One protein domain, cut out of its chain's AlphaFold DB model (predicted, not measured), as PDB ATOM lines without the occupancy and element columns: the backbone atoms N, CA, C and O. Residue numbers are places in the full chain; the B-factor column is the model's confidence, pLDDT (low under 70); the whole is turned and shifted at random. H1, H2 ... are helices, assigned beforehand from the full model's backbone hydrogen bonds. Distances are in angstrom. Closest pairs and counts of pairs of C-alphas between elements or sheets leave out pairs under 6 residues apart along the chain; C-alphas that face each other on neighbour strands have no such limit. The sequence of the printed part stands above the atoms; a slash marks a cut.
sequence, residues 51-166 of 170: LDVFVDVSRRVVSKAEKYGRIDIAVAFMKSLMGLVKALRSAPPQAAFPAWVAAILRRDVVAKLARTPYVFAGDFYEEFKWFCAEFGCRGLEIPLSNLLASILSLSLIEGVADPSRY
ATOM      1  N   LEU A  51      36.760 117.436  42.467       82.62
ATOM      2  CA  LEU A  51      36.934 115.995  42.250       82.62
ATOM      3  C   LEU A  51      36.364 115.151  43.391       82.62
ATOM      4  O   LEU A  51      35.830 114.076  43.120       82.62
ATOM      5  N   ASP A  52      36.401 115.644  44.628       85.25
ATOM      6  CA  ASP A  52      35.825 114.945  45.781       85.25
ATOM      7  C   ASP A  52      34.317 114.726  45.606       85.25
ATOM      8  O   ASP A  52      33.818 113.618  45.818       85.25
ATOM      9  N   VAL A  53      33.601 115.736  45.095       88.00
ATOM     10  CA  VAL A  53      32.170 115.623  44.767       88.00
ATOM     11  C   VAL A  53      31.956 114.549  43.705       88.00
ATOM     12  O   VAL A  53      31.064 113.710  43.836       88.00
ATOM     13  N   PHE A  54      32.789 114.526  42.662       90.00
ATOM     14  CA  PHE A  54      32.689 113.506  41.622       90.00
ATOM     15  C   PHE A  54      32.932 112.091  42.162       90.00
ATOM     16  O   PHE A  54      32.199 111.167  41.797       90.00
ATOM     17  N   VAL A  55      33.930 111.908  43.029       89.50
ATOM     18  CA  VAL A  55      34.239 110.618  43.662       89.50
ATOM     19  C   VAL A  55      33.079 110.161  44.547       89.50
ATOM     20  O   VAL A  55      32.646 109.011  44.444       89.50
ATOM     21  N   ASP A  56      32.521 111.060  45.355       92.31
ATOM     22  CA  ASP A  56      31.406 110.753  46.247       92.31
ATOM     23  C   ASP A  56      30.125 110.390  45.498       92.31
ATOM     24  O   ASP A  56      29.486 109.379  45.815       92.31
ATOM     25  N   VAL A  57      29.769 111.174  44.479       94.62
ATOM     26  CA  VAL A  57      28.644 110.878  43.585       94.62
ATOM     27  C   VAL A  57      28.868 109.533  42.898       94.62
ATOM     28  O   VAL A  57      27.983 108.678  42.918       94.62
ATOM     29  N   SER A  58      30.067 109.300  42.351       94.38
ATOM     30  CA  SER A  58      30.404 108.047  41.666       94.38
ATOM     31  C   SER A  58      30.242 106.841  42.579       94.38
ATOM     32  O   SER A  58      29.620 105.857  42.186       94.38
ATOM     33  N   ARG A  59      30.735 106.926  43.818       95.56
ATOM     34  CA  ARG A  59      30.586 105.866  44.818       95.56
ATOM     35  C   ARG A  59      29.114 105.542  45.075       95.56
ATOM     36  O   ARG A  59      28.742 104.374  45.035       95.56
ATOM     37  N   ARG A  60      28.264 106.555  45.279       95.56
ATOM     38  CA  ARG A  60      26.820 106.363  45.524       95.56
ATOM     39  C   ARG A  60      26.111 105.714  44.335       95.56
ATOM     40  O   ARG A  60      25.356 104.759  44.520       95.56
ATOM     41  N   VAL A  61      26.388 106.197  43.123       96.12
ATOM     42  CA  VAL A  61      25.835 105.643  41.879       96.12
ATOM     43  C   VAL A  61      26.242 104.178  41.705       96.12
ATOM     44  O   VAL A  61      25.392 103.323  41.446       96.12
ATOM     45  N   VAL A  62      27.525 103.867  41.902       95.56
ATOM     46  CA  VAL A  62      28.049 102.503  41.776       95.56
ATOM     47  C   VAL A  62      27.424 101.569  42.810       95.56
ATOM     48  O   VAL A  62      26.933 100.511  42.427       95.56
ATOM     49  N   SER A  63      27.334 101.967  44.082       95.12
ATOM     50  CA  SER A  63      26.701 101.145  45.127       95.12
ATOM     51  C   SER A  63      25.215 100.870  44.862       95.12
ATOM     52  O   SER A  63      24.699  99.812  45.221       95.12
ATOM     53  N   LYS A  64      24.491 101.796  44.218       94.62
ATOM     54  CA  LYS A  64      23.103 101.553  43.785       94.62
ATOM     55  C   LYS A  64      23.033 100.502  42.671       94.62
ATOM     56  O   LYS A  64      22.173  99.625  42.729       94.62
ATOM     57  N   ALA A  65      23.928 100.563  41.685       93.38
ATOM     58  CA  ALA A  65      23.977  99.610  40.571       93.38
ATOM     59  C   ALA A  65      24.539  98.231  40.966       93.38
ATOM     60  O   ALA A  65      24.175  97.214  40.371       93.38
ATOM     61  N   GLU A  66      25.389  98.181  41.990       93.00
ATOM     62  CA  GLU A  66      25.950  96.954  42.561       93.00
ATOM     63  C   GLU A  66      24.871  95.976  43.024       93.00
ATOM     64  O   GLU A  66      24.967  94.784  42.742       93.00
ATOM     65  N   LYS A  67      23.780  96.483  43.614       90.88
ATOM     66  CA  LYS A  67      22.619  95.673  44.031       90.88
ATOM     67  C   LYS A  67      22.003  94.849  42.895       90.88
ATOM     68  O   LYS A  67      21.298  93.882  43.156       90.88
ATOM     69  N   TYR A  68      22.270  95.235  41.649       91.19
ATOM     70  CA  TYR A  68      21.773  94.593  40.436       91.19
ATOM     71  C   TYR A  68      22.885  93.885  39.643       91.19
ATOM     72  O   TYR A  68      22.662  93.457  38.513       91.19
ATOM     73  N   GLY A  69      24.103  93.791  40.191       92.81
ATOM     74  CA  GLY A  69      25.256  93.216  39.497       92.81
ATOM     75  C   GLY A  69      25.642  94.002  38.239       92.81
ATOM     76  O   GLY A  69      25.967  93.400  37.215       92.81
ATOM     77  N   ARG A  70      25.530  95.340  38.269       95.56
ATOM     78  CA  ARG A  70      25.830  96.240  37.133       95.56
ATOM     79  C   ARG A  70      26.864  97.319  37.471       95.56
ATOM     80  O   ARG A  70      26.802  98.434  36.955       95.56
ATOM     81  N   ILE A  71      27.829  96.962  38.319       95.44
ATOM     82  CA  ILE A  71      28.935  97.832  38.748       95.44
ATOM     83  C   ILE A  71      29.658  98.430  37.538       95.44
ATOM     84  O   ILE A  71      29.761  99.649  37.430       95.44
ATOM     85  N   ASP A  72      30.103  97.594  36.598       95.25
ATOM     86  CA  ASP A  72      30.948  98.041  35.485       95.25
ATOM     87  C   ASP A  72      30.235  99.008  34.536       95.25
ATOM     88  O   ASP A  72      30.844  99.953  34.032       95.25
ATOM     89  N   ILE A  73      28.924  98.842  34.356       96.56
ATOM     90  CA  ILE A  73      28.089  99.767  33.583       96.56
ATOM     91  C   ILE A  73      28.000 101.125  34.272       96.56
ATOM     92  O   ILE A  73      28.192 102.155  33.624       96.56
ATOM     93  N   ALA A  74      27.748 101.144  35.582       96.12
ATOM     94  CA  ALA A  74      27.705 102.386  36.345       96.12
ATOM     95  C   ALA A  74      29.071 103.086  36.360       96.12
ATOM     96  O   ALA A  74      29.148 104.293  36.140       96.12
ATOM     97  N   VAL A  75      30.161 102.334  36.535       95.31
ATOM     98  CA  VAL A  75      31.530 102.862  36.470       95.31
ATOM     99  C   VAL A  75      31.824 103.462  35.092       95.31
ATOM    100  O   VAL A  75      32.401 104.548  35.011       95.31
ATOM    101  N   ALA A  76      31.435 102.783  34.012       95.44
ATOM    102  CA  ALA A  76      31.601 103.278  32.648       95.44
ATOM    103  C   ALA A  76      30.842 104.591  32.428       95.44
ATOM    104  O   ALA A  76      31.418 105.568  31.945       95.44
ATOM    105  N   PHE A  77      29.581 104.637  32.865       96.62
ATOM    106  CA  PHE A  77      28.760 105.837  32.794       96.62
ATOM    107  C   PHE A  77      29.397 106.998  33.563       96.62
ATOM    108  O   PHE A  77      29.612 108.062  32.985       96.62
ATOM    109  N   MET A  78      29.791 106.790  34.823       95.75
ATOM    110  CA  MET A  78      30.402 107.843  35.637       95.75
ATOM    111  C   MET A  78      31.692 108.375  35.011       95.75
ATOM    112  O   MET A  78      31.848 109.585  34.878       95.75
ATOM    113  N   LYS A  79      32.585 107.497  34.533       91.88
ATOM    114  CA  LYS A  79      33.802 107.916  33.812       91.88
ATOM    115  C   LYS A  79      33.476 108.769  32.589       91.88
ATOM    116  O   LYS A  79      34.152 109.765  32.336       91.88
ATOM    117  N   SER A  80      32.433 108.402  31.848       94.19
ATOM    118  CA  SER A  80      32.033 109.119  30.638       94.19
ATOM    119  C   SER A  80      31.523 110.542  30.913       94.19
ATOM    120  O   SER A  80      31.648 111.401  30.038       94.19
ATOM    121  N   LEU A  81      31.037 110.844  32.129       94.56
ATOM    122  CA  LEU A  81      30.562 112.186  32.501       94.56
ATOM    123  C   LEU A  81      31.656 113.251  32.448       94.56
ATOM    124  O   LEU A  81      31.348 114.413  32.208       94.56
ATOM    125  N   MET A  82      32.931 112.883  32.577       89.50
ATOM    126  CA  MET A  82      34.034 113.830  32.374       89.50
ATOM    127  C   MET A  82      34.036 114.412  30.954       89.50
ATOM    128  O   MET A  82      34.351 115.586  30.761       89.50
ATOM    129  N   GLY A  83      33.603 113.623  29.965       90.62
ATOM    130  CA  GLY A  83      33.380 114.103  28.603       90.62
ATOM    131  C   GLY A  83      32.254 115.137  28.523       90.62
ATOM    132  O   GLY A  83      32.393 116.128  27.809       90.62
ATOM    133  N   LEU A  84      31.178 114.956  29.297       94.31
ATOM    134  CA  LEU A  84      30.088 115.929  29.387       94.31
ATOM    135  C   LEU A  84      30.562 117.227  30.050       94.31
ATOM    136  O   LEU A  84      30.326 118.300  29.503       94.31
ATOM    137  N   VAL A  85      31.290 117.146  31.169       92.94
ATOM    138  CA  VAL A  85      31.869 118.327  31.840       92.94
ATOM    139  C   VAL A  85      32.791 119.092  30.890       92.94
ATOM    140  O   VAL A  85      32.728 120.318  30.822       92.94
ATOM    141  N   LYS A  86      33.613 118.387  30.102       91.00
ATOM    142  CA  LYS A  86      34.444 119.018  29.068       91.00
ATOM    143  C   LYS A  86      33.586 119.724  28.013       91.00
ATOM    144  O   LYS A  86      33.878 120.870  27.685       91.00
ATOM    145  N   ALA A  87      32.530 119.083  27.512       92.12
ATOM    146  CA  ALA A  87      31.636 119.665  26.507       92.12
ATOM    147  C   ALA A  87      30.888 120.912  27.020       92.12
ATOM    148  O   ALA A  87      30.733 121.886  26.283       92.12
ATOM    149  N   LEU A  88      30.489 120.918  28.294       93.31
ATOM    150  CA  LEU A  88      29.792 122.037  28.941       93.31
ATOM    151  C   LEU A  88      30.638 123.312  29.046       93.31
ATOM    152  O   LEU A  88      30.088 124.404  29.154       93.31
ATOM    153  N   ARG A  89      31.970 123.208  28.952       90.50
ATOM    154  CA  ARG A  89      32.853 124.385  28.875       90.50
ATOM    155  C   ARG A  89      32.735 125.136  27.548       90.50
ATOM    156  O   ARG A  89      33.166 126.281  27.466       90.50
ATOM    157  N   SER A  90      32.196 124.497  26.511       91.50
ATOM    158  CA  SER A  90      32.135 125.046  25.151       91.50
ATOM    159  C   SER A  90      30.713 125.202  24.615       91.50
ATOM    160  O   SER A  90      30.521 125.891  23.617       91.50
ATOM    161  N   ALA A  91      29.718 124.574  25.245       93.12
ATOM    162  CA  ALA A  91      28.336 124.588  24.785       93.12
ATOM    163  C   ALA A  91      27.344 124.535  25.961       93.12
ATOM    164  O   ALA A  91      27.643 123.925  26.989       93.12
ATOM    165  N   PRO A  92      26.138 125.118  25.815       93.62
ATOM    166  CA  PRO A  92      25.101 125.025  26.838       93.62
ATOM    167  C   PRO A  92      24.595 123.577  27.005       93.62
ATOM    168  O   PRO A  92      24.678 122.791  26.053       93.62
ATOM    169  N   PRO A  93      23.994 123.225  28.160       93.25
ATOM    170  CA  PRO A  93      23.566 121.858  28.473       93.25
ATOM    171  C   PRO A  93      22.712 121.180  27.393       93.25
ATOM    172  O   PRO A  93      23.003 120.053  26.995       93.25
ATOM    173  N   GLN A  94      21.723 121.891  26.846       92.38
ATOM    174  CA  GLN A  94      20.852 121.403  25.769       92.38
ATOM    175  C   GLN A  94      21.585 121.011  24.473       92.38
ATOM    176  O   GLN A  94      21.092 120.159  23.738       92.38
ATOM    177  N   ALA A  95      22.752 121.597  24.190       93.94
ATOM    178  CA  ALA A  95      23.569 121.242  23.028       93.94
ATOM    179  C   ALA A  95      24.648 120.204  23.380       93.94
ATOM    180  O   ALA A  95      24.899 119.279  22.606       93.94
ATOM    181  N   ALA A  96      25.263 120.332  24.559       95.06
ATOM    182  CA  ALA A  96      26.315 119.433  25.023       95.06
ATOM    183  C   ALA A  96      25.798 118.007  25.267       95.06
ATOM    184  O   ALA A  96      26.472 117.041  24.912       95.06
ATOM    185  N   PHE A  97      24.596 117.862  25.836       95.62
ATOM    186  CA  PHE A  97      24.065 116.562  26.239       95.62
ATOM    187  C   PHE A  97      23.822 115.604  25.058       95.62
ATOM    188  O   PHE A  97      24.393 114.514  25.083       95.62
ATOM    189  N   PRO A  98      23.081 115.965  23.988       94.06
ATOM    190  CA  PRO A  98      22.885 115.060  22.852       94.06
ATOM    191  C   PRO A  98      24.195 114.702  22.138       94.06
ATOM    192  O   PRO A  98      24.382 113.557  21.729       94.06
ATOM    193  N   ALA A  99      25.116 115.666  22.019       93.19
ATOM    194  CA  ALA A  99      26.426 115.443  21.412       93.19
ATOM    195  C   ALA A  99      27.270 114.458  22.233       93.19
ATOM    196  O   ALA A  99      27.873 113.540  21.678       93.19
ATOM    197  N   TRP A 100      27.266 114.610  23.559       95.44
ATOM    198  CA  TRP A 100      27.927 113.687  24.474       95.44
ATOM    199  C   TRP A 100      27.324 112.281  24.390       95.44
ATOM    200  O   TRP A 100      28.075 111.332  24.182       95.44
ATOM    201  N   VAL A 101      25.993 112.138  24.445       95.12
ATOM    202  CA  VAL A 101      25.310 110.835  24.310       95.12
ATOM    203  C   VAL A 101      25.710 110.133  23.010       95.12
ATOM    204  O   VAL A 101      26.049 108.950  23.032       95.12
ATOM    205  N   ALA A 102      25.719 110.856  21.888       92.50
ATOM    206  CA  ALA A 102      26.112 110.307  20.590       92.50
ATOM    207  C   ALA A 102      27.592 109.889  20.530       92.50
ATOM    208  O   ALA A 102      27.935 108.961  19.798       92.50
ATOM    209  N   ALA A 103      28.463 110.558  21.289       92.00
ATOM    210  CA  ALA A 103      29.872 110.201  21.387       92.00
ATOM    211  C   ALA A 103      30.088 108.953  22.254       92.00
ATOM    212  O   ALA A 103      30.878 108.084  21.887       92.00
ATOM    213  N   ILE A 104      29.381 108.840  23.383       94.44
ATOM    214  CA  ILE A 104      29.654 107.802  24.386       94.44
ATOM    215  C   ILE A 104      28.859 106.512  24.192       94.44
ATOM    216  O   ILE A 104      29.311 105.474  24.663       94.44
ATOM    217  N   LEU A 105      27.703 106.538  23.525       95.06
ATOM    218  CA  LEU A 105      26.869 105.352  23.315       95.06
ATOM    219  C   LEU A 105      26.976 104.825  21.890       95.06
ATOM    220  O   LEU A 105      27.059 105.579  20.918       95.06
ATOM    221  N   ARG A 106      26.894 103.501  21.752       93.62
ATOM    222  CA  ARG A 106      26.817 102.873  20.431       93.62
ATOM    223  C   ARG A 106      25.496 103.232  19.755       93.62
ATOM    224  O   ARG A 106      24.449 103.314  20.398       93.62
ATOM    225  N   ARG A 107      25.520 103.396  18.430       89.44
ATOM    226  CA  ARG A 107      24.329 103.796  17.656       89.44
ATOM    227  C   ARG A 107      23.156 102.827  17.821       89.44
ATOM    228  O   ARG A 107      22.015 103.268  17.926       89.44
ATOM    229  N   ASP A 108      23.430 101.524  17.864       91.12
ATOM    230  CA  ASP A 108      22.401 100.499  18.058       91.12
ATOM    231  C   ASP A 108      21.782 100.550  19.462       91.12
ATOM    232  O   ASP A 108      20.596 100.276  19.628       91.12
ATOM    233  N   VAL A 109      22.552 100.975  20.464       93.25
ATOM    234  CA  VAL A 109      22.100 101.113  21.853       93.25
ATOM    235  C   VAL A 109      21.157 102.300  21.996       93.25
ATOM    236  O   VAL A 109      20.097 102.152  22.596       93.25
ATOM    237  N   VAL A 110      21.473 103.445  21.380       89.94
ATOM    238  CA  VAL A 110      20.587 104.626  21.389       89.94
ATOM    239  C   VAL A 110      19.192 104.274  20.857       89.94
ATOM    240  O   VAL A 110      18.188 104.651  21.458       89.94
ATOM    241  N   ALA A 111      19.118 103.490  19.777       89.00
ATOM    242  CA  ALA A 111      17.845 103.040  19.216       89.00
ATOM    243  C   ALA A 111      17.076 102.088  20.152       89.00
ATOM    244  O   ALA A 111      15.847 102.159  20.228       89.00
ATOM    245  N   LYS A 112      17.783 101.211  20.877       91.75
ATOM    246  CA  LYS A 112      17.179 100.289  21.852       91.75
ATOM    247  C   LYS A 112      16.622 101.019  23.070       91.75
ATOM    248  O   LYS A 112      15.504 100.720  23.472       91.75
ATOM    249  N   LEU A 113      17.356 101.998  23.607       91.00
ATOM    250  CA  LEU A 113      16.977 102.732  24.823       91.00
ATOM    251  C   LEU A 113      15.595 103.386  24.719       91.00
ATOM    252  O   LEU A 113      14.856 103.390  25.696       91.00
ATOM    253  N   ALA A 114      15.204 103.856  23.531       83.38
ATOM    254  CA  ALA A 114      13.879 104.434  23.296       83.38
ATOM    255  C   ALA A 114      12.714 103.443  23.502       83.38
ATOM    256  O   ALA A 114      11.567 103.862  23.631       83.38
ATOM    257  N   ARG A 115      12.991 102.134  23.492       86.12
ATOM    258  CA  ARG A 115      12.001 101.051  23.615       86.12
ATOM    259  C   ARG A 115      12.197 100.211  24.874       86.12
ATOM    260  O   ARG A 115      11.442  99.266  25.091       86.12
ATOM    261  N   THR A 116      13.214 100.516  25.673       86.12
ATOM    262  CA  THR A 116      13.555  99.745  26.865       86.12
ATOM    263  C   THR A 116      12.522 100.005  27.962       86.12
ATOM    264  O   THR A 116      12.394 101.148  28.405       86.12
ATOM    265  N   PRO A 117      11.796  98.983  28.446       86.44
ATOM    266  CA  PRO A 117      10.971  99.142  29.634       86.44
ATOM    267  C   PRO A 117      11.858  99.365  30.865       86.44
ATOM    268  O   PRO A 117      12.910  98.739  31.011       86.44
ATOM    269  N   TYR A 118      11.424 100.241  31.770       83.81
ATOM    270  CA  TYR A 118      12.111 100.460  33.040       83.81
ATOM    271  C   TYR A 118      11.912  99.245  33.946       83.81
ATOM    272  O   TYR A 118      10.819  99.012  34.456       83.81
ATOM    273  N   VAL A 119      12.979  98.469  34.131       86.38
ATOM    274  CA  VAL A 119      13.020  97.333  35.072       86.38
ATOM    275  C   VAL A 119      13.923  97.617  36.273       86.38
ATOM    276  O   VAL A 119      13.857  96.928  37.287       86.38
ATOM    277  N   PHE A 120      14.761  98.649  36.178       84.50
ATOM    278  CA  PHE A 120      15.531  99.164  37.298       84.50
ATOM    279  C   PHE A 120      14.624 100.001  38.211       84.50
ATOM    280  O   PHE A 120      14.057 100.998  37.773       84.50
ATOM    281  N   ALA A 121      14.494  99.602  39.478       77.06
ATOM    282  CA  ALA A 121      13.565 100.218  40.431       77.06
ATOM    283  C   ALA A 121      14.152 101.411  41.215       77.06
ATOM    284  O   ALA A 121      13.493 101.941  42.106       77.06
ATOM    285  N   GLY A 122      15.399 101.805  40.944       81.06
ATOM    286  CA  GLY A 122      16.033 102.957  41.589       81.06
ATOM    287  C   GLY A 122      15.992 104.222  40.732       81.06
ATOM    288  O   GLY A 122      15.761 104.172  39.526       81.06
ATOM    289  N   ASP A 123      16.329 105.347  41.351       88.69
ATOM    290  CA  ASP A 123      16.674 106.591  40.668       88.69
ATOM    291  C   ASP A 123      18.074 107.068  41.086       88.69
ATOM    292  O   ASP A 123      18.652 106.600  42.077       88.69
ATOM    293  N   PHE A 124      18.616 108.003  40.310       94.75
ATOM    294  CA  PHE A 124      19.899 108.658  40.563       94.75
ATOM    295  C   PHE A 124      19.753 110.183  40.607       94.75
ATOM    296  O   PHE A 124      20.712 110.915  40.357       94.75
ATOM    297  N   TYR A 125      18.534 110.677  40.841       95.38
ATOM    298  CA  TYR A 125      18.242 112.097  40.684       95.38
ATOM    299  C   TYR A 125      19.027 112.938  41.693       95.38
ATOM    300  O   TYR A 125      19.647 113.924  41.306       95.38
ATOM    301  N   GLU A 126      19.062 112.530  42.963       96.00
ATOM    302  CA  GLU A 126      19.797 113.271  43.994       96.00
ATOM    303  C   GLU A 126      21.312 113.268  43.738       96.00
ATOM    304  O   GLU A 126      21.963 114.302  43.893       96.00
ATOM    305  N   GLU A 127      21.877 112.154  43.264       96.56
ATOM    306  CA  GLU A 127      23.283 112.087  42.861       96.56
ATOM    307  C   GLU A 127      23.593 113.056  41.714       96.56
ATOM    308  O   GLU A 127      24.565 113.815  41.782       96.56
ATOM    309  N   PHE A 128      22.752 113.078  40.676       97.19
ATOM    310  CA  PHE A 128      22.967 113.967  39.536       97.19
ATOM    311  C   PHE A 128      22.624 115.425  39.823       97.19
ATOM    312  O   PHE A 128      23.215 116.312  39.214       97.19
ATOM    313  N   LYS A 129      21.761 115.697  40.799       96.38
ATOM    314  CA  LYS A 129      21.524 117.043  41.321       96.38
ATOM    315  C   LYS A 129      22.771 117.616  41.983       96.38
ATOM    316  O   LYS A 129      23.120 118.764  41.715       96.38
ATOM    317  N   TRP A 130      23.469 116.827  42.799       94.69
ATOM    318  CA  TRP A 130      24.729 117.257  43.416       94.69
ATOM    319  C   TRP A 130      25.820 117.447  42.365       94.69
ATOM    320  O   TRP A 130      26.489 118.476  42.345       94.69
ATOM    321  N   PHE A 131      25.934 116.501  41.432       95.19
ATOM    322  CA  PHE A 131      26.855 116.614  40.307       95.19
ATOM    323  C   PHE A 131      26.600 117.882  39.474       95.19
ATOM    324  O   PHE A 131      27.525 118.643  39.205       95.19
ATOM    325  N   CYS A 132      25.351 118.166  39.098       95.19
ATOM    326  CA  CYS A 132      25.042 119.327  38.265       95.19
ATOM    327  C   CYS A 132      25.123 120.667  38.982       95.19
ATOM    328  O   CYS A 132      25.382 121.676  38.318       95.19
ATOM    329  N   ALA A 133      24.956 120.690  40.305       93.56
ATOM    330  CA  ALA A 133      25.247 121.872  41.102       93.56
ATOM    331  C   ALA A 133      26.732 122.258  41.014       93.56
ATOM    332  O   ALA A 133      27.031 123.441  40.870       93.56
ATOM    333  N   GLU A 134      27.630 121.270  41.031       94.00
ATOM    334  CA  GLU A 134      29.080 121.490  41.042       94.00
ATOM    335  C   GLU A 134      29.664 121.733  39.641       94.00
ATOM    336  O   GLU A 134      30.477 122.633  39.434       94.00
ATOM    337  N   PHE A 135      29.216 120.959  38.647       92.12
ATOM    338  CA  PHE A 135      29.802 120.948  37.300       92.12
ATOM    339  C   PHE A 135      29.008 121.746  36.254       92.12
ATOM    340  O   PHE A 135      29.268 121.638  35.056       92.12
ATOM    341  N   GLY A 136      28.031 122.553  36.681       90.00
ATOM    342  CA  GLY A 136      27.330 123.494  35.800       90.00
ATOM    343  C   GLY A 136      26.387 122.844  34.780       90.00
ATOM    344  O   GLY A 136      26.139 123.426  33.726       90.00
ATOM    345  N   CYS A 137      25.837 121.661  35.080       93.38
ATOM    346  CA  CYS A 137      24.906 120.943  34.197       93.38
ATOM    347  C   CYS A 137      23.424 121.081  34.566       93.38
ATOM    348  O   CYS A 137      22.643 120.173  34.285       93.38
ATOM    349  N   ARG A 138      23.013 122.197  35.187       93.25
ATOM    350  CA  ARG A 138      21.611 122.396  35.598       93.25
ATOM    351  C   ARG A 138      20.629 122.118  34.458       93.25
ATOM    352  O   ARG A 138      20.819 122.596  33.340       93.25
ATOM    353  N   GLY A 139      19.571 121.378  34.769       93.69
ATOM    354  CA  GLY A 139      18.573 120.903  33.811       93.69
ATOM    355  C   GLY A 139      18.879 119.521  33.225       93.69
ATOM    356  O   GLY A 139      18.021 118.957  32.545       93.69
ATOM    357  N   LEU A 140      20.066 118.953  33.481       96.69
ATOM    358  CA  LEU A 140      20.435 117.600  33.051       96.69
ATOM    359  C   LEU A 140      20.282 116.537  34.146       96.69
ATOM    360  O   LEU A 140      20.514 115.367  33.868       96.69
ATOM    361  N   GLU A 141      19.828 116.886  35.350       96.50
ATOM    362  CA  GLU A 141      19.680 115.955  36.475       96.50
ATOM    363  C   GLU A 141      18.752 114.781  36.123       96.50
ATOM    364  O   GLU A 141      19.116 113.610  36.254       96.50
ATOM    365  N   ILE A 142      17.558 115.101  35.615       95.19
ATOM    366  CA  ILE A 142      16.564 114.110  35.183       95.19
ATOM    367  C   ILE A 142      17.053 113.355  33.933       95.19
ATOM    368  O   ILE A 142      17.036 112.124  33.963       95.19
ATOM    369  N   PRO A 143      17.529 114.022  32.857       95.62
ATOM    370  CA  PRO A 143      18.103 113.329  31.703       95.62
ATOM    371  C   PRO A 143      19.221 112.339  32.046       95.62
ATOM    372  O   PRO A 143      19.221 111.227  31.522       95.62
ATOM    373  N   LEU A 144      20.147 112.705  32.936       96.75
ATOM    374  CA  LEU A 144      21.243 111.837  33.369       96.75
ATOM    375  C   LEU A 144      20.731 110.637  34.169       96.75
ATOM    376  O   LEU A 144      21.125 109.504  33.883       96.75
ATOM    377  N   SER A 145      19.808 110.873  35.109       96.00
ATOM    378  CA  SER A 145      19.170 109.811  35.897       96.00
ATOM    379  C   SER A 145      18.446 108.808  35.001       96.00
ATOM    380  O   SER A 145      18.700 107.604  35.070       96.00
ATOM    381  N   ASN A 146      17.608 109.310  34.092       94.56
ATOM    382  CA  ASN A 146      16.826 108.485  33.178       94.56
ATOM    383  C   ASN A 146      17.716 107.713  32.205       94.56
ATOM    384  O   ASN A 146      17.455 106.541  31.936       94.56
ATOM    385  N   LEU A 147      18.780 108.340  31.695       95.56
ATOM    386  CA  LEU A 147      19.711 107.682  30.788       95.56
ATOM    387  C   LEU A 147      20.425 106.515  31.476       95.56
ATOM    388  O   LEU A 147      20.427 105.408  30.937       95.56
ATOM    389  N   LEU A 148      20.976 106.727  32.675       96.06
ATOM    390  CA  LEU A 148      21.634 105.655  33.421       96.06
ATOM    391  C   LEU A 148      20.645 104.536  33.781       96.06
ATOM    392  O   LEU A 148      20.934 103.367  33.533       96.06
ATOM    393  N   ALA A 149      19.463 104.877  34.297       95.12
ATOM    394  CA  ALA A 149      18.426 103.896  34.618       95.12
ATOM    395  C   ALA A 149      17.978 103.092  33.385       95.12
ATOM    396  O   ALA A 149      17.752 101.882  33.483       95.12
ATOM    397  N   SER A 150      17.910 103.727  32.212       95.12
ATOM    398  CA  SER A 150      17.576 103.064  30.946       95.12
ATOM    399  C   SER A 150      18.683 102.115  30.486       95.12
ATOM    400  O   SER A 150      18.387 101.002  30.052       95.12
ATOM    401  N   ILE A 151      19.956 102.505  30.612       95.88
ATOM    402  CA  ILE A 151      21.098 101.638  30.277       95.88
ATOM    403  C   ILE A 151      21.145 100.435  31.226       95.88
ATOM    404  O   ILE A 151      21.294  99.299  30.776       95.88
ATOM    405  N   LEU A 152      20.954 100.657  32.529       96.25
ATOM    406  CA  LEU A 152      20.888  99.577  33.513       96.25
ATOM    407  C   LEU A 152      19.712  98.641  33.228       96.25
ATOM    408  O   LEU A 152      19.899  97.427  33.207       96.25
ATOM    409  N   SER A 153      18.534  99.185  32.923       95.50
ATOM    410  CA  SER A 153      17.357  98.394  32.549       95.50
ATOM    411  C   SER A 153      17.613  97.549  31.303       95.50
ATOM    412  O   SER A 153      17.382  96.342  31.326       95.50
ATOM    413  N   LEU A 154      18.173  98.149  30.247       96.31
ATOM    414  CA  LEU A 154      18.537  97.432  29.027       96.31
ATOM    415  C   LEU A 154      19.509  96.294  29.343       96.31
ATOM    416  O   LEU A 154      19.322  95.174  28.880       96.31
ATOM    417  N   SER A 155      20.501  96.556  30.191       96.44
ATOM    418  CA  SER A 155      21.490  95.552  30.565       96.44
ATOM    419  C   SER A 155      20.944  94.393  31.390       96.44
ATOM    420  O   SER A 155      21.478  93.284  31.344       96.44
ATOM    421  N   LEU A 156      19.898  94.637  32.176       95.50
ATOM    422  CA  LEU A 156      19.205  93.603  32.932       95.50
ATOM    423  C   LEU A 156      18.366  92.735  31.996       95.50
ATOM    424  O   LEU A 156      18.429  91.516  32.097       95.50
ATOM    425  N   ILE A 157      17.672  93.357  31.042       94.75
ATOM    426  CA  ILE A 157      16.867  92.667  30.027       94.75
ATOM    427  C   ILE A 157      17.744  91.816  29.104       94.75
ATOM    428  O   ILE A 157      17.408  90.669  28.828       94.75
ATOM    429  N   GLU A 158      18.874  92.353  28.640       94.94
ATOM    430  CA  GLU A 158      19.802  91.620  27.770       94.94
ATOM    431  C   GLU A 158      20.664  90.605  28.539       94.94
ATOM    432  O   GLU A 158      21.322  89.773  27.920       94.94
ATOM    433  N   GLY A 159      20.698  90.667  29.875       95.38
ATOM    434  CA  GLY A 159      21.556  89.808  30.695       95.38
ATOM    435  C   GLY A 159      23.060  90.069  30.528       95.38
ATOM    436  O   GLY A 159      23.868  89.263  30.983       95.38
ATOM    437  N   VAL A 160      23.460  91.184  29.906       95.00
ATOM    438  CA  VAL A 160      24.866  91.511  29.612       95.00
ATOM    439  C   VAL A 160      25.361  92.611  30.546       95.00
ATOM    440  O   VAL A 160      24.891  93.746  30.483       95.00
ATOM    441  N   ALA A 161      26.338  92.282  31.392       93.00
ATOM    442  CA  ALA A 161      26.977  93.230  32.309       93.00
ATOM    443  C   ALA A 161      28.205  93.938  31.708       93.00
ATOM    444  O   ALA A 161      28.657  94.926  32.280       93.00
ATOM    445  N   ASP A 162      28.723  93.467  30.567       94.00
ATOM    446  CA  ASP A 162      29.876  94.077  29.900       94.00
ATOM    447  C   ASP A 162      29.499  95.453  29.324       94.00
ATOM    448  O   ASP A 162      28.687  95.537  28.391       94.00
ATOM    449  N   PRO A 163      30.088  96.552  29.827       93.94
ATOM    450  CA  PRO A 163      29.782  97.872  29.316       93.94
ATOM    451  C   PRO A 163      30.197  98.079  27.848       93.94
ATOM    452  O   PRO A 163      29.630  98.960  27.199       93.94
ATOM    453  N   SER A 164      31.123  97.293  27.279       93.88
ATOM    454  CA  SER A 164      31.522  97.400  25.858       93.88
ATOM    455  C   SER A 164      30.358  97.164  24.885       93.88
ATOM    456  O   SER A 164      30.364  97.594  23.720       93.88
ATOM    457  N   ARG A 165      29.300  96.528  25.395       94.69
ATOM    458  CA  ARG A 165      28.046  96.330  24.685       94.69
ATOM    459  C   ARG A 165      27.227  97.612  24.526       94.69
ATOM    460  O   ARG A 165      26.456  97.693  23.575       94.69
ATOM    461  N   TYR A 166      27.403  98.595  25.410       95.31
ATOM    462  CA  TYR A 166      26.572  99.804  25.477       95.31
ATOM    463  C   TYR A 166      27.323 101.076  25.079       95.31
ATOM    464  O   TYR A 166      26.766 101.943  24.400       95.31
TER     465      TYR A 166
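This is residues 51 to 166 of the 170 residues of an uncharacterized protein of Thermoproteus uzoniensis (strain 768-20) (UniProt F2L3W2). Two long helices, H2 and H6, run opposite ways through the middle of a helical body, with H1 and H5 packed along one side of them and the shorter H3 and H4 on the other side. H3 packs on H2, H4 packs crosswise on H6, and the last residues, 158 to 166, fold back from the end of H6. The printed part has 116 residues with six named helices, H1 to H6 in that order, and no named strand, and its class is all helix. It is compact, with a radius of gyration of the C-alphas of 13.2 A and spans of 36 by 28 by 21 A.

H2, residues 71 to 88, is the longest helix and, with H6, residues 141 to 157, the hub; each touches three helices. Residues 73 to 77 of H2 touch residues 148 to 152 of H6, opposite ways at a shallow tilt of 32 degrees; the closest C-alphas, of Phe 77 and Leu 148, are 7.2 A apart. H1, residues 51 to 66, forms a helical hairpin with H2, touching it with residues 58 to 65 alone; the closest C-alphas, of Val 62 and Ala 74, are 5.4 A apart, and the shallow tilt of 34.9 degrees is only just short of steep. H3, residues 93 to 104, touches residues 80 to 88 of H2 at a steep tilt of 47 degrees, opposite ways; the C-alphas of Ala 87 and Ala 96 come closest, at 5.5 A. H5, residues 125 to 135, touches H1 at a shallow tilt of 20 degrees, opposite ways, closest at the C-alphas of Val 57 and Glu 127, 5.5 A. H5 also touches residues 141 to 145 of H6 at a steep tilt of 50 degrees, closest at the C-alphas of Phe 128 and Glu 141, 4.9 A. H4, residues 107 to 113, touches residues 150 to 154 of H6, about perpendicular at 87 degrees, with the C-alphas of Leu 113 and Ser 150 closest at 6.2 A. H3 and H6 are apart. In H1, H4, H5 and H6 every O i to N i+4 pair is within hydrogen-bond range; in H2 it is 11 of 14 and in H3 6 of 8.

H2 measures 26.1 A from first to last C-alpha, H6 24.3 A, H1 22.0 A, H3 15.9 A, H5 14.9 A and H4 10.3 A. H1 begins at C-alpha 51, (36.934, 115.995, 42.250). H2 begins at C-alpha 71, (28.935, 97.832, 38.748), and H6 ends at C-alpha 157, (16.867, 92.667, 30.027).

The C-alphas farthest apart, of Ser 90 and Gly 159, are 37.2 A apart. The printed part has no cut. The link from H4 to H5, 11 residues, is long; the other links between helices are tight. The mean pLDDT of the printed part is 93.0, and no printed residue is under 70.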